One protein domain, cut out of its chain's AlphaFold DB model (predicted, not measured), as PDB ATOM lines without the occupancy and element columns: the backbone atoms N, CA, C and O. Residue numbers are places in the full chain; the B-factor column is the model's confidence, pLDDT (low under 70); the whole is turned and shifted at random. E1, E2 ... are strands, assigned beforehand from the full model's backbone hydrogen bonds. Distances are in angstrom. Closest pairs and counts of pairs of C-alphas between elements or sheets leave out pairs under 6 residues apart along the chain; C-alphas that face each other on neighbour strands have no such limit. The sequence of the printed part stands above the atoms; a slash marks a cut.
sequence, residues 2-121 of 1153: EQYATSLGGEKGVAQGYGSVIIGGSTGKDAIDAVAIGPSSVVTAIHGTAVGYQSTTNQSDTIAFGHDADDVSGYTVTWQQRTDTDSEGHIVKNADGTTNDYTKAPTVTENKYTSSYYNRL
ATOM      1  N   GLU A   2     -48.644 -12.401 -45.021       50.47
ATOM      2  CA  GLU A   2     -49.113 -13.080 -43.811       50.47
ATOM      3  C   GLU A   2     -47.907 -13.547 -42.983       50.47
ATOM      4  O   GLU A   2     -47.038 -14.263 -43.478       50.47
ATOM      5  N   GLN A   3     -47.806 -13.057 -41.749       59.50
ATOM      6  CA  GLN A   3     -46.728 -13.369 -40.819       59.50
ATOM      7  C   GLN A   3     -47.062 -14.713 -40.151       59.50
ATOM      8  O   GLN A   3     -47.891 -14.770 -39.249       59.50
ATOM      9  N   TYR A   4     -46.460 -15.809 -40.621       70.12
ATOM     10  CA  TYR A   4     -46.636 -17.149 -40.045       70.12
ATOM     11  C   TYR A   4     -45.654 -17.365 -38.885       70.12
ATOM     12  O   TYR A   4     -44.714 -18.146 -38.999       70.12
ATOM     13  N   ALA A   5     -45.825 -16.626 -37.789       73.69
ATOM     14  CA  ALA A   5     -45.076 -16.869 -36.558       73.69
ATOM     15  C   ALA A   5     -45.935 -17.689 -35.588       73.69
ATOM     16  O   ALA A   5     -47.092 -17.347 -35.338       73.69
ATOM     17  N   THR A   6     -45.381 -18.773 -35.044       78.69
ATOM     18  CA  THR A   6     -46.093 -19.634 -34.086       78.69
ATOM     19  C   THR A   6     -45.507 -19.441 -32.696       78.69
ATOM     20  O   THR A   6     -44.316 -19.670 -32.496       78.69
ATOM     21  N   SER A   7     -46.338 -19.044 -31.730       80.50
ATOM     22  CA  SER A   7     -45.940 -18.896 -30.330       80.50
ATOM     23  C   SER A   7     -46.684 -19.879 -29.425       80.50
ATOM     24  O   SER A   7     -47.913 -19.900 -29.373       80.50
ATOM     25  N   LEU A   8     -45.934 -20.715 -28.702       77.38
ATOM     26  CA  LEU A   8     -46.474 -21.659 -27.719       77.38
ATOM     27  C   LEU A   8     -45.840 -21.428 -26.341       77.38
ATOM     28  O   LEU A   8     -44.729 -21.873 -26.066       77.38
ATOM     29  N   GLY A   9     -46.592 -20.785 -25.445       67.69
ATOM     30  CA  GLY A   9     -46.209 -20.594 -24.043       67.69
ATOM     31  C   GLY A   9     -45.121 -19.535 -23.817       67.69
ATOM     32  O   GLY A   9     -44.261 -19.309 -24.662       67.69
ATOM     33  N   GLY A  10     -45.172 -18.891 -22.644       62.62
ATOM     34  CA  GLY A  10     -44.259 -17.824 -22.212       62.62
ATOM     35  C   GLY A  10     -44.985 -16.500 -21.967       62.62
ATOM     36  O   GLY A  10     -45.572 -15.922 -22.877       62.62
ATOM     37  N   GLU A  11     -44.946 -15.996 -20.735       58.16
ATOM     38  CA  GLU A  11     -45.442 -14.655 -20.426       58.16
ATOM     39  C   GLU A  11     -44.402 -13.642 -20.942       58.16
ATOM     40  O   GLU A  11     -43.246 -13.692 -20.524       58.16
ATOM     41  N   LYS A  12     -44.801 -12.739 -21.857       67.25
ATOM     42  CA  LYS A  12     -43.954 -11.696 -22.496       67.25
ATOM     43  C   LYS A  12     -43.023 -12.147 -23.641       67.25
ATOM     44  O   LYS A  12     -42.111 -11.404 -23.994       67.25
ATOM     45  N   GLY A  13     -43.253 -13.312 -24.251       75.56
ATOM     46  CA  GLY A  13     -42.546 -13.712 -25.477       75.56
ATOM     47  C   GLY A  13     -42.948 -12.856 -26.685       75.56
ATOM     48  O   GLY A  13     -44.133 -12.601 -26.898       75.56
ATOM     49  N   VAL A  14     -41.974 -12.410 -27.480       84.50
ATOM     50  CA  VAL A  14     -42.194 -11.575 -28.673       84.50
ATOM     51  C   VAL A  14     -41.766 -12.347 -29.915       84.50
ATOM     52  O   VAL A  14     -40.610 -12.734 -30.000       84.50
ATOM     53  N   ALA A  15     -42.664 -12.555 -30.881       87.25
ATOM     54  CA  ALA A  15     -42.346 -13.194 -32.161       87.25
ATOM     55  C   ALA A  15     -42.409 -12.171 -33.303       87.25
ATOM     56  O   ALA A  15     -43.497 -11.810 -33.748       87.25
ATOM     57  N   GLN A  16     -41.254 -11.674 -33.754       85.88
ATOM     58  CA  GLN A  16     -41.188 -10.678 -34.837       85.88
ATOM     59  C   GLN A  16     -40.694 -11.261 -36.167       85.88
ATOM     60  O   GLN A  16     -41.064 -10.750 -37.227       85.88
ATOM     61  N   GLY A  17     -39.884 -12.320 -36.127       87.19
ATOM     62  CA  GLY A  17     -39.274 -12.925 -37.309       87.19
ATOM     63  C   GLY A  17     -40.283 -13.643 -38.209       87.19
ATOM     64  O   GLY A  17     -41.154 -14.376 -37.729       87.19
ATOM     65  N   TYR A  18     -40.165 -13.450 -39.525       88.06
ATOM     66  CA  TYR A  18     -40.975 -14.169 -40.514       88.06
ATOM     67  C   TYR A  18     -40.663 -15.674 -40.473       88.06
ATOM     68  O   TYR A  18     -39.497 -16.042 -40.416       88.06
ATOM     69  N   GLY A  19     -41.685 -16.536 -40.469       88.44
ATOM     70  CA  GLY A  19     -41.502 -17.998 -40.442       88.44
ATOM     71  C   GLY A  19     -40.960 -18.564 -39.122       88.44
ATOM     72  O   GLY A  19     -40.583 -19.731 -39.061       88.44
ATOM     73  N   SER A  20     -40.902 -17.757 -38.055       90.31
ATOM     74  CA  SER A  20     -40.273 -18.157 -36.797       90.31
ATOM     75  C   SER A  20     -41.194 -18.939 -35.850       90.31
ATOM     76  O   SER A  20     -42.410 -18.724 -35.791       90.31
ATOM     77  N   VAL A  21     -40.599 -19.840 -35.065       90.38
ATOM     78  CA  VAL A  21     -41.279 -20.636 -34.035       90.38
ATOM     79  C   VAL A  21     -40.692 -20.302 -32.670       90.38
ATOM     80  O   VAL A  21     -39.483 -20.419 -32.463       90.38
ATOM     81  N   ILE A  22     -41.546 -19.925 -31.718       90.50
ATOM     82  CA  ILE A  22     -41.134 -19.682 -30.332       90.50
ATOM     83  C   ILE A  22     -41.884 -20.592 -29.357       90.50
ATOM     84  O   ILE A  22     -43.108 -20.729 -29.412       90.50
ATOM     85  N   ILE A  23     -41.138 -21.191 -28.429       90.50
ATOM     86  CA  ILE A  23     -41.651 -21.985 -27.309       90.50
ATOM     87  C   ILE A  23     -41.018 -21.440 -26.025       90.50
ATOM     88  O   ILE A  23     -39.885 -21.783 -25.687       90.50
ATOM     89  N   GLY A  24     -41.711 -20.537 -25.324       85.69
ATOM     90  CA  GLY A  24     -41.182 -19.852 -24.134       85.69
ATOM     91  C   GLY A  24     -40.138 -18.754 -24.401       85.69
ATOM     92  O   GLY A  24     -39.660 -18.146 -23.442       85.69
ATOM     93  N   GLY A  25     -39.785 -18.500 -25.665       90.25
ATOM     94  CA  GLY A  25     -38.722 -17.576 -26.080       90.25
ATOM     95  C   GLY A  25     -39.208 -16.309 -26.792       90.25
ATOM     96  O   GLY A  25     -40.365 -15.903 -26.673       90.25
ATOM     97  N   SER A  26     -38.309 -15.654 -27.526       92.44
ATOM     98  CA  SER A  26     -38.583 -14.488 -28.374       92.44
ATOM     99  C   SER A  26     -37.725 -14.491 -29.643       92.44
ATOM    100  O   SER A  26     -36.631 -15.044 -29.667       92.44
ATOM    101  N   THR A  27     -38.200 -13.837 -30.697       93.12
ATOM    102  CA  THR A  27     -37.468 -13.615 -31.945       93.12
ATOM    103  C   THR A  27     -37.475 -12.135 -32.315       93.12
ATOM    104  O   THR A  27     -38.485 -11.436 -32.168       93.12
ATOM    105  N   GLY A  28     -36.330 -11.649 -32.793       90.88
ATOM    106  CA  GLY A  28     -36.177 -10.302 -33.339       90.88
ATOM    107  C   GLY A  28     -36.756 -10.163 -34.745       90.88
ATOM    108  O   GLY A  28     -37.060 -11.151 -35.410       90.88
ATOM    109  N   LYS A  29     -36.894  -8.920 -35.225       88.56
ATOM    110  CA  LYS A  29     -37.454  -8.627 -36.561       88.56
ATOM    111  C   LYS A  29     -36.660  -9.248 -37.719       88.56
ATOM    112  O   LYS A  29     -37.242  -9.545 -38.756       88.56
ATOM    113  N   ASP A  30     -35.360  -9.462 -37.523       90.06
ATOM    114  CA  ASP A  30     -34.446 -10.003 -38.536       90.06
ATOM    115  C   ASP A  30     -34.257 -11.531 -38.408       90.06
ATOM    116  O   ASP A  30     -33.539 -12.138 -39.197       90.06
ATOM    117  N   ALA A  31     -34.924 -12.180 -37.446       92.94
ATOM    118  CA  ALA A  31     -34.811 -13.614 -37.178       92.94
ATOM    119  C   ALA A  31     -35.754 -14.449 -38.066       92.94
ATOM    120  O   ALA A  31     -36.720 -15.050 -37.591       92.94
ATOM    121  N   ILE A  32     -35.506 -14.429 -39.378       92.38
ATOM    122  CA  ILE A  32     -36.295 -15.177 -40.370       92.38
ATOM    123  C   ILE A  32     -36.023 -16.683 -40.227       92.38
ATOM    124  O   ILE A  32     -34.870 -17.079 -40.062       92.38
ATOM    125  N   ASP A  33     -37.075 -17.505 -40.277       92.81
ATOM    126  CA  ASP A  33     -37.018 -18.973 -40.173       92.81
ATOM    127  C   ASP A  33     -36.254 -19.459 -38.922       92.81
ATOM    128  O   ASP A  33     -35.523 -20.450 -38.932       92.81
ATOM    129  N   ALA A  34     -36.405 -18.710 -37.828       94.38
ATOM    130  CA  ALA A  34     -35.725 -18.940 -36.560       94.38
ATOM    131  C   ALA A  34     -36.546 -19.783 -35.576       94.38
ATOM    132  O   ALA A  34     -37.780 -19.749 -35.575       94.38
ATOM    133  N   VAL A  35     -35.856 -20.471 -34.665       94.31
ATOM    134  CA  VAL A  35     -36.475 -21.321 -33.641       94.31
ATOM    135  C   VAL A  35     -35.925 -20.977 -32.253       94.31
ATOM    136  O   VAL A  35     -34.756 -21.212 -31.966       94.31
ATOM    137  N   ALA A  36     -36.767 -20.443 -31.365       93.94
ATOM    138  CA  ALA A  36     -36.399 -20.143 -29.976       93.94
ATOM    139  C   ALA A  36     -37.147 -21.076 -29.012       93.94
ATOM    140  O   ALA A  36     -38.370 -20.991 -28.884       93.94
ATOM    141  N   ILE A  37     -36.428 -21.977 -28.338       92.00
ATOM    142  CA  ILE A  37     -36.999 -22.996 -27.448       92.00
ATOM    143  C   ILE A  37     -36.375 -22.875 -26.056       92.00
ATOM    144  O   ILE A  37     -35.221 -23.233 -25.833       92.00
ATOM    145  N   GLY A  38     -37.179 -22.447 -25.085       89.19
ATOM    146  CA  GLY A  38     -36.795 -22.323 -23.680       89.19
ATOM    147  C   GLY A  38     -37.173 -20.960 -23.097       89.19
ATOM    148  O   GLY A  38     -37.217 -19.975 -23.838       89.19
ATOM    149  N   PRO A  39     -37.438 -20.863 -21.778       87.56
ATOM    150  CA  PRO A  39     -37.785 -19.592 -21.152       87.56
ATOM    151  C   PRO A  39     -36.670 -18.561 -21.346       87.56
ATOM    152  O   PRO A  39     -35.502 -18.856 -21.080       87.56
ATOM    153  N   SER A  40     -37.046 -17.365 -21.804       89.00
ATOM    154  CA  SER A  40     -36.111 -16.268 -22.100       89.00
ATOM    155  C   SER A  40     -35.062 -16.598 -23.167       89.00
ATOM    156  O   SER A  40     -34.058 -15.906 -23.248       89.00
ATOM    157  N   SER A  41     -35.268 -17.639 -23.981       93.44
ATOM    158  CA  SER A  41     -34.432 -17.851 -25.166       93.44
ATOM    159  C   SER A  41     -34.729 -16.788 -26.223       93.44
ATOM    160  O   SER A  41     -35.884 -16.381 -26.383       93.44
ATOM    161  N   VAL A  42     -33.709 -16.327 -26.945       94.75
ATOM    162  CA  VAL A  42     -33.844 -15.283 -27.966       94.75
ATOM    163  C   VAL A  42     -33.107 -15.666 -29.242       94.75
ATOM    164  O   VAL A  42     -31.957 -16.086 -29.205       94.75
ATOM    165  N   VAL A  43     -33.735 -15.465 -30.398       96.25
ATOM    166  CA  VAL A  43     -33.025 -15.506 -31.685       96.25
ATOM    167  C   VAL A  43     -33.142 -14.157 -32.379       96.25
ATOM    168  O   VAL A  43     -34.242 -13.628 -32.533       96.25
ATOM    169  N   THR A  44     -32.014 -13.599 -32.812       95.31
ATOM    170  CA  THR A  44     -31.964 -12.312 -33.528       95.31
ATOM    171  C   THR A  44     -31.468 -12.432 -34.970       95.31
ATOM    172  O   THR A  44     -31.533 -11.451 -35.704       95.31
ATOM    173  N   ALA A  45     -31.040 -13.625 -35.400       94.69
ATOM    174  CA  ALA A  45     -30.472 -13.879 -36.724       94.69
ATOM    175  C   ALA A  45     -31.274 -14.899 -37.555       94.69
ATOM    176  O   ALA A  45     -31.988 -15.746 -37.017       94.69
ATOM    177  N   ILE A  46     -31.130 -14.819 -38.883       94.56
ATOM    178  CA  ILE A  46     -31.786 -15.710 -39.859       94.56
ATOM    179  C   ILE A  46     -31.303 -17.159 -39.675       94.56
ATOM    180  O   ILE A  46     -30.104 -17.372 -39.496       94.56
ATOM    181  N   HIS A  47     -32.213 -18.138 -39.726       94.50
ATOM    182  CA  HIS A  47     -31.960 -19.574 -39.496       94.50
ATOM    183  C   HIS A  47     -31.329 -19.913 -38.133       94.50
ATOM    184  O   HIS A  47     -30.760 -20.991 -37.948       94.50
ATOM    185  N   GLY A  48     -31.391 -18.997 -37.164       96.12
ATOM    186  CA  GLY A  48     -30.846 -19.231 -35.833       96.12
ATOM    187  C   GLY A  48     -31.733 -20.158 -35.001       96.12
ATOM    188  O   GLY A  48     -32.963 -20.070 -35.046       96.12
ATOM    189  N   THR A  49     -31.111 -21.024 -34.198       96.69
ATOM    190  CA  THR A  49     -31.818 -21.879 -33.235       96.69
ATOM    191  C   THR A  49     -31.258 -21.700 -31.824       96.69
ATOM    192  O   THR A  49     -30.144 -22.126 -31.538       96.69
ATOM    193  N   ALA A  50     -32.048 -21.147 -30.907       95.69
ATOM    194  CA  ALA A  50     -31.677 -21.051 -29.495       95.69
ATOM    195  C   ALA A  50     -32.406 -22.130 -28.688       95.69
ATOM    196  O   ALA A  50     -33.637 -22.183 -28.704       95.69
ATOM    197  N   VAL A  51     -31.663 -22.981 -27.969       93.81
ATOM    198  CA  VAL A  51     -32.235 -24.089 -27.186       93.81
ATOM    199  C   VAL A  51     -31.724 -24.065 -25.748       93.81
ATOM    200  O   VAL A  51     -30.555 -24.328 -25.476       93.81
ATOM    201  N   GLY A  52     -32.635 -23.833 -24.806       91.62
ATOM    202  CA  GLY A  52     -32.359 -23.846 -23.372       91.62
ATOM    203  C   GLY A  52     -32.728 -22.539 -22.678       91.62
ATOM    204  O   GLY A  52     -33.042 -21.531 -23.311       91.62
ATOM    205  N   TYR A  53     -32.698 -22.560 -21.345       91.25
ATOM    206  CA  TYR A  53     -32.951 -21.368 -20.537       91.25
ATOM    207  C   TYR A  53     -31.957 -20.264 -20.915       91.25
ATOM    208  O   TYR A  53     -30.756 -20.534 -21.007       91.25
ATOM    209  N   GLN A  54     -32.475 -19.058 -21.163       93.00
ATOM    210  CA  GLN A  54     -31.688 -17.858 -21.478       93.00
ATOM    211  C   GLN A  54     -30.762 -17.969 -22.701       93.00
ATOM    212  O   GLN A  54     -29.836 -17.186 -22.838       93.00
ATOM    213  N   SER A  55     -30.956 -18.942 -23.595       95.81
ATOM    214  CA  SER A  55     -30.041 -19.101 -24.735       95.81
ATOM    215  C   SER A  55     -30.277 -18.031 -25.796       95.81
ATOM    216  O   SER A  55     -31.430 -17.805 -26.162       95.81
ATOM    217  N   THR A  56     -29.211 -17.438 -26.335       96.31
ATOM    218  CA  THR A  56     -29.303 -16.434 -27.399       96.31
ATOM    219  C   THR A  56     -28.540 -16.869 -28.640       96.31
ATOM    220  O   THR A  56     -27.364 -17.211 -28.579       96.31
ATOM    221  N   THR A  57     -29.208 -16.831 -29.793       96.75
ATOM    222  CA  THR A  57     -28.570 -17.008 -31.102       96.75
ATOM    223  C   THR A  57     -28.589 -15.689 -31.857       96.75
ATOM    224  O   THR A  57     -29.641 -15.230 -32.307       96.75
ATOM    225  N   ASN A  58     -27.411 -15.090 -32.010       94.38
ATOM    226  CA  ASN A  58     -27.206 -13.798 -32.665       94.38
ATOM    227  C   ASN A  58     -26.457 -13.904 -34.012       94.38
ATOM    228  O   ASN A  58     -26.220 -12.888 -34.665       94.38
ATOM    229  N   GLN A  59     -26.124 -15.124 -34.448       95.69
ATOM    230  CA  GLN A  59     -25.427 -15.414 -35.699       95.69
ATOM    231  C   GLN A  59     -26.268 -16.336 -36.590       95.69
ATOM    232  O   GLN A  59     -26.856 -17.310 -36.115       95.69
ATOM    233  N   SER A  60     -26.314 -16.039 -37.891       95.38
ATOM    234  CA  SER A  60     -27.059 -16.851 -38.855       95.38
ATOM    235  C   SER A  60     -26.513 -18.270 -38.979       95.38
ATOM    236  O   SER A  60     -25.309 -18.477 -38.856       95.38
ATOM    237  N   ASP A  61     -27.410 -19.227 -39.228       95.38
ATOM    238  CA  ASP A  61     -27.098 -20.652 -39.431       95.38
ATOM    239  C   ASP A  61     -26.393 -21.329 -38.233       95.38
ATOM    240  O   ASP A  61     -25.623 -22.278 -38.400       95.38
ATOM    241  N   THR A  62     -26.647 -20.858 -37.005       94.31
ATOM    242  CA  THR A  62     -26.049 -21.418 -35.779       94.31
ATOM    243  C   THR A  62     -27.086 -21.908 -34.771       94.31
ATOM    244  O   THR A  62     -28.242 -21.477 -34.762       94.31
ATOM    245  N   ILE A  63     -26.651 -22.824 -33.898       95.44
ATOM    246  CA  ILE A  63     -27.430 -23.315 -32.759       95.44
ATOM    247  C   ILE A  63     -26.721 -22.907 -31.465       95.44
ATOM    248  O   ILE A  63     -25.546 -23.233 -31.291       95.44
ATOM    249  N   ALA A  64     -27.424 -22.233 -30.553       94.56
ATOM    250  CA  ALA A  64     -26.875 -21.810 -29.264       94.56
ATOM    251  C   ALA A  64     -27.523 -22.541 -28.080       94.56
ATOM    252  O   ALA A  64     -28.743 -22.705 -28.017       94.56
ATOM    253  N   PHE A  65     -26.687 -22.916 -27.108       94.12
ATOM    254  CA  PHE A  65     -27.071 -23.502 -25.817       94.12
ATOM    255  C   PHE A  65     -26.539 -22.636 -24.661       94.12
ATOM    256  O   PHE A  65     -25.867 -23.112 -23.747       94.12
ATOM    257  N   GLY A  66     -26.789 -21.332 -24.715       94.62
ATOM    258  CA  GLY A  66     -26.287 -20.339 -23.766       94.62
ATOM    259  C   GLY A  66     -26.318 -18.941 -24.365       94.62
ATOM    260  O   GLY A  66     -26.830 -18.765 -25.469       94.62
ATOM    261  N   HIS A  67     -25.780 -17.974 -23.637       95.62
ATOM    262  CA  HIS A  67     -25.644 -16.591 -24.071       95.62
ATOM    263  C   HIS A  67     -24.344 -15.980 -23.551       95.62
ATOM    264  O   HIS A  67     -23.802 -16.387 -22.514       95.62
ATOM    265  N   ASP A  68     -23.897 -14.942 -24.240       96.31
ATOM    266  CA  ASP A  68     -22.820 -14.073 -23.800       96.31
ATOM    267  C   ASP A  68     -23.357 -12.856 -23.026       96.31
ATOM    268  O   ASP A  68     -24.565 -12.606 -22.940       96.31
ATOM    269  N   ALA A  69     -22.459 -12.096 -22.400       93.50
ATOM    270  CA  ALA A  69     -22.784 -10.745 -21.960       93.50
ATOM    271  C   ALA A  69     -23.113  -9.872 -23.188       93.50
ATOM    272  O   ALA A  69     -22.544 -10.066 -24.257       93.50
ATOM    273  N   ASP A  70     -24.025  -8.914 -23.027       95.00
ATOM    274  CA  ASP A  70     -24.548  -8.015 -24.068       95.00
ATOM    275  C   ASP A  70     -25.436  -8.646 -25.152       95.00
ATOM    276  O   ASP A  70     -25.985  -7.912 -25.989       95.00
ATOM    277  N   ASP A  71     -25.653  -9.962 -25.099       96.50
ATOM    278  CA  ASP A  71     -26.646 -10.647 -25.922       96.50
ATOM    279  C   ASP A  71     -28.065 -10.203 -25.584       96.50
ATOM    280  O   ASP A  71     -28.384  -9.899 -24.432       96.50
ATOM    281  N   VAL A  72     -28.942 -10.195 -26.593       93.94
ATOM    282  CA  VAL A  72     -30.350  -9.834 -26.407       93.94
ATOM    283  C   VAL A  72     -31.022 -10.862 -25.496       93.94
ATOM    284  O   VAL A  72     -31.027 -12.053 -25.798       93.94
ATOM    285  N   SER A  73     -31.597 -10.394 -24.387       91.81
ATOM    286  CA  SER A  73     -32.253 -11.207 -23.350       91.81
ATOM    287  C   SER A  73     -33.780 -11.215 -23.448       91.81
ATOM    288  O   SER A  73     -34.469 -11.925 -22.714       91.81
ATOM    289  N   GLY A  74     -34.325 -10.405 -24.354       90.81
ATOM    290  CA  GLY A  74     -35.745 -10.318 -24.660       90.81
ATOM    291  C   GLY A  74     -36.112  -8.929 -25.162       90.81
ATOM    292  O   GLY A  74     -35.245  -8.102 -25.442       90.81
ATOM    293  N   TYR A  75     -37.412  -8.657 -25.237       90.00
ATOM    294  CA  TYR A  75     -37.935  -7.399 -25.761       90.00
ATOM    295  C   TYR A  75     -38.948  -6.780 -24.800       90.00
ATOM    296  O   TYR A  75     -39.801  -7.470 -24.241       90.00
ATOM    297  N   THR A  76     -38.878  -5.463 -24.640       89.88
ATOM    298  CA  THR A  76     -39.882  -4.666 -23.929       89.88
ATOM    299  C   THR A  76     -40.808  -4.015 -24.955       89.88
ATOM    300  O   THR A  76     -40.340  -3.266 -25.811       89.88
ATOM    301  N   VAL A  77     -42.114  -4.297 -24.877       87.88
ATOM    302  CA  VAL A  77     -43.139  -3.768 -25.798       87.88
ATOM    303  C   VAL A  77     -43.979  -2.708 -25.086       87.88
ATOM    304  O   VAL A  77     -44.664  -3.015 -24.111       87.88
ATOM    305  N   THR A  78     -43.958  -1.475 -25.594       90.12
ATOM    306  CA  THR A  78     -44.722  -0.342 -25.049       90.12
ATOM    307  C   THR A  78     -45.725   0.162 -26.083       90.12
ATOM    308  O   THR A  78     -45.344   0.595 -27.170       90.12
ATOM    309  N   TRP A  79     -47.010   0.145 -25.736       88.94
ATOM    310  CA  TRP A  79     -48.083   0.676 -26.578       88.94
ATOM    311  C   TRP A  79     -48.362   2.146 -26.258       88.94
ATOM    312  O   TRP A  79     -48.385   2.544 -25.087       88.94
ATOM    313  N   GLN A  80     -48.626   2.953 -27.293       90.69
ATOM    314  CA  GLN A  80     -49.229   4.273 -27.081       90.69
ATOM    315  C   GLN A  80     -50.586   4.099 -26.408       90.69
ATOM    316  O   GLN A  80     -51.264   3.110 -26.650       90.69
ATOM    317  N   GLN A  81     -50.977   5.042 -25.557       90.44
ATOM    318  CA  GLN A  81     -52.291   4.998 -24.930       90.44
ATOM    319  C   GLN A  81     -53.311   5.726 -25.812       90.44
ATOM    320  O   GLN A  81     -52.990   6.736 -26.443       90.44
ATOM    321  N   ARG A  82     -54.534   5.205 -25.850       87.38
ATOM    322  CA  ARG A  82     -55.703   5.835 -26.449       87.38
ATOM    323  C   ARG A  82     -55.943   7.187 -25.798       87.38
ATOM    324  O   ARG A  82     -55.753   7.360 -24.596       87.38
ATOM    325  N   THR A  83     -56.365   8.145 -26.610       88.31
ATOM    326  CA  THR A  83     -56.721   9.499 -26.162       88.31
ATOM    327  C   THR A  83     -58.195   9.805 -26.379       88.31
ATOM    328  O   THR A  83     -58.658  10.867 -25.976       88.31
ATOM    329  N   ASP A  84     -58.924   8.917 -27.052       88.12
ATOM    330  CA  ASP A  84     -60.356   9.052 -27.236       88.12
ATOM    331  C   ASP A  84     -61.098   8.689 -25.945       88.12
ATOM    332  O   ASP A  84     -60.735   7.745 -25.236       88.12
ATOM    333  N   THR A  85     -62.120   9.481 -25.626       88.00
ATOM    334  CA  THR A  85     -62.893   9.372 -24.389       88.00
ATOM    335  C   THR A  85     -64.339   8.984 -24.669       88.00
ATOM    336  O   THR A  85     -64.890   9.326 -25.717       88.00
ATOM    337  N   ASP A  86     -64.970   8.300 -23.720       86.19
ATOM    338  CA  ASP A  86     -66.413   8.082 -23.726       86.19
ATOM    339  C   ASP A  86     -67.191   9.389 -23.466       86.19
ATOM    340  O   ASP A  86     -66.623  10.471 -23.285       86.19
ATOM    341  N   SER A  87     -68.523   9.297 -23.457       84.12
ATOM    342  CA  SER A  87     -69.417  10.432 -23.194       84.12
ATOM    343  C   SER A  87     -69.285  11.027 -21.785       84.12
ATOM    344  O   SER A  87     -69.843  12.093 -21.536       84.12
ATOM    345  N   GLU A  88     -68.571  10.359 -20.874       84.31
ATOM    346  CA  GLU A  88     -68.325  10.788 -19.493       84.31
ATOM    347  C   GLU A  88     -66.911  11.372 -19.308       84.31
ATOM    348  O   GLU A  88     -66.572  11.849 -18.225       84.31
ATOM    349  N   GLY A  89     -66.097  11.402 -20.372       82.69
ATOM    350  CA  GLY A  89     -64.745  11.962 -20.366       82.69
ATOM    351  C   GLY A  89     -63.654  10.985 -19.916       82.69
ATOM    352  O   GLY A  89     -62.508  11.406 -19.739       82.69
ATOM    353  N   HIS A  90     -63.959   9.694 -19.750       86.69
ATOM    354  CA  HIS A  90     -62.961   8.670 -19.429       86.69
ATOM    355  C   HIS A  90     -62.345   8.081 -20.702       86.69
ATOM    356  O   HIS A  90     -63.047   7.876 -21.688       86.69
ATOM    357  N   ILE A  91     -61.041   7.772 -20.695       87.06
ATOM    358  CA  ILE A  91     -60.375   7.122 -21.841       87.06
ATOM    359  C   ILE A  91     -61.040   5.773 -22.124       87.06
ATOM    360  O   ILE A  91     -61.191   4.946 -21.218       87.06
ATOM    361  N   VAL A  92     -61.389   5.536 -23.390       86.62
ATOM    362  CA  VAL A  92     -62.025   4.288 -23.815       86.62
ATOM    363  C   VAL A  92     -61.068   3.119 -23.587       86.62
ATOM    364  O   VAL A  92     -59.955   3.079 -24.117       86.62
ATOM    365  N   LYS A  93     -61.519   2.134 -22.808       88.19
ATOM    366  CA  LYS A  93     -60.799   0.874 -22.621       88.19
ATOM    367  C   LYS A  93     -61.116  -0.090 -23.757       88.19
ATOM    368  O   LYS A  93     -62.251  -0.190 -24.219       88.19
ATOM    369  N   ASN A  94     -60.103  -0.822 -24.191       86.94
ATOM    370  CA  ASN A  94     -60.253  -1.944 -25.103       86.94
ATOM    371  C   ASN A  94     -60.987  -3.104 -24.420       86.94
ATOM    372  O   ASN A  94     -61.131  -3.145 -23.198       86.94
ATOM    373  N   ALA A  95     -61.397  -4.093 -25.215       87.31
ATOM    374  CA  ALA A  95     -62.045  -5.303 -24.708       87.31
ATOM    375  C   ALA A  95     -61.171  -6.093 -23.712       87.31
ATOM    376  O   ALA A  95     -61.699  -6.807 -22.866       87.31
ATOM    377  N   ASP A  96     -59.847  -5.936 -23.776       84.56
ATOM    378  CA  ASP A  96     -58.888  -6.521 -22.832       84.56
ATOM    379  C   ASP A  96     -58.677  -5.677 -21.555       84.56
ATOM    380  O   ASP A  96     -57.824  -5.993 -20.727       84.56
ATOM    381  N   GLY A  97     -59.437  -4.588 -21.387       86.62
ATOM    382  CA  GLY A  97     -59.361  -3.681 -20.242       86.62
ATOM    383  C   GLY A  97     -58.194  -2.690 -20.275       86.62
ATOM    384  O   GLY A  97     -58.094  -1.855 -19.370       86.62
ATOM    385  N   THR A  98     -57.333  -2.742 -21.297       89.12
ATOM    386  CA  THR A  98     -56.218  -1.802 -21.475       89.12
ATOM    387  C   THR A  98     -56.680  -0.505 -22.128       89.12
ATOM    388  O   THR A  98     -57.711  -0.450 -22.794       89.12
ATOM    389  N   THR A  99     -55.882   0.549 -21.994       90.81
ATOM    390  CA  THR A  99     -56.031   1.787 -22.769       90.81
ATOM    391  C   THR A  99     -55.025   1.849 -23.918       90.81
ATOM    392  O   THR A  99     -54.705   2.932 -24.379       90.81
ATOM    393  N   ASN A 100     -54.506   0.716 -24.400       91.00
ATOM    394  CA  ASN A 100     -53.522   0.685 -25.486       91.00
ATOM    395  C   ASN A 100     -54.155   1.069 -26.837       91.00
ATOM    396  O   ASN A 100     -55.212   0.574 -27.213       91.00
ATOM    397  N   ASP A 101     -53.513   1.926 -27.614       88.88
ATOM    398  CA  ASP A 101     -53.925   2.261 -28.973       88.88
ATOM    399  C   ASP A 101     -53.355   1.224 -29.949       88.88
ATOM    400  O   ASP A 101     -52.283   1.404 -30.527       88.88
ATOM    401  N   TYR A 102     -54.086   0.118 -30.120       85.62
ATOM    402  CA  TYR A 102     -53.710  -0.967 -31.032       85.62
ATOM    403  C   TYR A 102     -53.774  -0.583 -32.517       85.62
ATOM    404  O   TYR A 102     -53.366  -1.371 -33.368       85.62
ATOM    405  N   THR A 103     -54.261   0.620 -32.850       83.75
ATOM    406  CA  THR A 103     -54.229   1.132 -34.229       83.75
ATOM    407  C   THR A 103     -52.856   1.680 -34.617       83.75
ATOM    408  O   THR A 103     -52.574   1.871 -35.802       83.75
ATOM    409  N   LYS A 104     -51.976   1.898 -33.634       84.88
ATOM    410  CA  LYS A 104     -50.599   2.346 -33.836       84.88
ATOM    411  C   LYS A 104     -49.624   1.232 -33.491       84.88
ATOM    412  O   LYS A 104     -49.834   0.482 -32.545       84.88
ATOM    413  N   ALA A 105     -48.527   1.150 -34.238       82.75
ATOM    414  CA  ALA A 105     -47.470   0.190 -33.950       82.75
ATOM    415  C   ALA A 105     -46.861   0.450 -32.552       82.75
ATOM    416  O   ALA A 105     -46.628   1.612 -32.201       82.75
ATOM    417  N   PRO A 106     -46.586  -0.599 -31.757       88.19
ATOM    418  CA  PRO A 106     -45.921  -0.446 -30.470       88.19
ATOM    419  C   PRO A 106     -44.436  -0.117 -30.649       88.19
ATOM    420  O   PRO A 106     -43.817  -0.481 -31.651       88.19
ATOM    421  N   THR A 107     -43.834   0.506 -29.636       89.56
ATOM    422  CA  THR A 107     -42.375   0.634 -29.543       89.56
ATOM    423  C   THR A 107     -41.800  -0.643 -28.935       89.56
ATOM    424  O   THR A 107     -42.205  -1.035 -27.839       89.56
ATOM    425  N   VAL A 108     -40.848  -1.274 -29.626       87.94
ATOM    426  CA  VAL A 108     -40.155  -2.488 -29.169       87.94
ATOM    427  C   VAL A 108     -38.688  -2.162 -28.888       87.94
ATOM    428  O   VAL A 108     -37.981  -1.706 -29.785       87.94
ATOM    429  N   THR A 109     -38.229  -2.406 -27.659       90.69
ATOM    430  CA  THR A 109     -36.843  -2.151 -27.222       90.69
ATOM    431  C   THR A 109     -36.163  -3.453 -26.803       90.69
ATOM    432  O   THR A 109     -36.745  -4.235 -26.054       90.69
ATOM    433  N   GLU A 110     -34.931  -3.680 -27.262       92.75
ATOM    434  CA  GLU A 110     -34.105  -4.826 -26.863       92.75
ATOM    435  C   GLU A 110     -33.611  -4.705 -25.420       92.75
ATOM    436  O   GLU A 110     -33.077  -3.673 -25.011       92.75
ATOM    437  N   ASN A 111     -33.744  -5.793 -24.668       92.31
ATOM    438  CA  ASN A 111     -33.082  -5.981 -23.384       92.31
ATOM    439  C   ASN A 111     -31.804  -6.799 -23.605       92.31
ATOM    440  O   ASN A 111     -31.752  -7.592 -24.543       92.31
ATOM    441  N   LYS A 112     -30.795  -6.648 -22.742       94.94
ATOM    442  CA  LYS A 112     -29.519  -7.375 -22.848       94.94
ATOM    443  C   LYS A 112     -29.148  -8.116 -21.568       94.94
ATOM    444  O   LYS A 112     -29.576  -7.722 -20.481       94.94
ATOM    445  N   TYR A 113     -28.367  -9.184 -21.691       94.25
ATOM    446  CA  TYR A 113     -27.724  -9.850 -20.560       94.25
ATOM    447  C   TYR A 113     -26.509  -9.056 -20.073       94.25
ATOM    448  O   TYR A 113     -25.782  -8.471 -20.866       94.25
ATOM    449  N   THR A 114     -26.261  -9.050 -18.762       95.00
ATOM    450  CA  THR A 114     -25.101  -8.364 -18.155       95.00
ATOM    451  C   THR A 114     -23.914  -9.294 -17.880       95.00
ATOM    452  O   THR A 114     -22.849  -8.830 -17.480       95.00
ATOM    453  N   SER A 115     -24.084 -10.604 -18.075       93.44
ATOM    454  CA  SER A 115     -23.073 -11.648 -17.866       93.44
ATOM    455  C   SER A 115     -23.276 -12.781 -18.870       93.44
ATOM    456  O   SER A 115     -24.393 -12.953 -19.337       93.44
ATOM    457  N   SER A 116     -22.252 -13.591 -19.139       93.81
ATOM    458  CA  SER A 116     -22.393 -14.819 -19.937       93.81
ATOM    459  C   SER A 116     -22.866 -16.003 -19.085       93.81
ATOM    460  O   SER A 116     -22.454 -16.144 -17.929       93.81
ATOM    461  N   TYR A 117     -23.679 -16.888 -19.660       91.88
ATOM    462  CA  TYR A 117     -24.113 -18.144 -19.042       91.88
ATOM    463  C   TYR A 117     -24.333 -19.225 -20.107       91.88
ATOM    464  O   TYR A 117     -24.962 -18.976 -21.133       91.88
ATOM    465  N   TYR A 118     -23.881 -20.455 -19.845       92.56
ATOM    466  CA  TYR A 118     -24.002 -21.574 -20.788       92.56
ATOM    467  C   TYR A 118     -24.695 -22.783 -20.160       92.56
ATOM    468  O   TYR A 118     -24.412 -23.174 -19.024       92.56
ATOM    469  N   ASN A 119     -25.587 -23.409 -20.930       91.00
ATOM    470  CA  ASN A 119     -26.323 -24.595 -20.517       91.00
ATOM    471  C   ASN A 119     -25.434 -25.846 -20.616       91.00
ATOM    472  O   ASN A 119     -24.680 -26.039 -21.568       91.00
ATOM    473  N   ARG A 120     -25.528 -26.739 -19.623       87.44
ATOM    474  CA  ARG A 120     -24.749 -27.988 -19.592       87.44
ATOM    475  C   ARG A 120     -25.392 -29.055 -20.478       87.44
ATOM    476  O   ARG A 120     -26.498 -29.501 -20.181       87.44
ATOM    477  N   LEU A 121     -24.654 -29.563 -21.466       84.94
ATOM    478  CA  LEU A 121     -24.970 -30.836 -22.120       84.94
ATOM    479  C   LEU A 121     -24.504 -31.996 -21.228       84.94
ATOM    480  O   LEU A 121     -23.329 -32.103 -20.884       84.94
TER     481      LEU A 121
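This is residues 2 to 121 of the 1153 residues of the protein "YadA_anchor domain-containing protein" of Mitsuokella multacida DSM 20544 (UniProt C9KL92). With little regular structure, the chain winds in stacked turns that set the short strands E1 to E4 side by side in a flat parallel sheet, in that order; a longer antiparallel hairpin, E5 and E6, leads to a far-reaching loop, residues 79 to 106. The 120 printed residues hold no named helix and six strands, E1 to E6 along the chain, all strand with 25 residues in named elements. The whole is only just loose, close to compact, with a radius of gyration of the C-alphas of 16.7 A, and spans 60 by 33 by 20 A.

E1, residues 6 to 8, is parallel to E2, residues 21 to 23, with N 8 and O 22 2.9 A apart. E3, residues 35 to 37, follows with N 23 and O 36 at 2.8 A, then E4, residues 49 to 51, with N 37 and O 50 at 2.8 A. E5, residues 72 to 78, is apart from E4 and antiparallel to E6, residues 107 to 112, at 154 degrees, with N 76 and O 109 at 2.8 A.

E1 begins at C-alpha 6 (-46.093, -19.634, -34.086), and E6 ends at C-alpha 112 (-29.519, -7.375, -22.848). E5 is 17.3 A long and E6 16.6 A.

The C-alphas farthest apart, of Ser 87 and Leu 121, are 60.7 A apart. The printed part has no cut, and the five links are long. Residues 2 to 3 and 9 to 12 have pLDDT under 70.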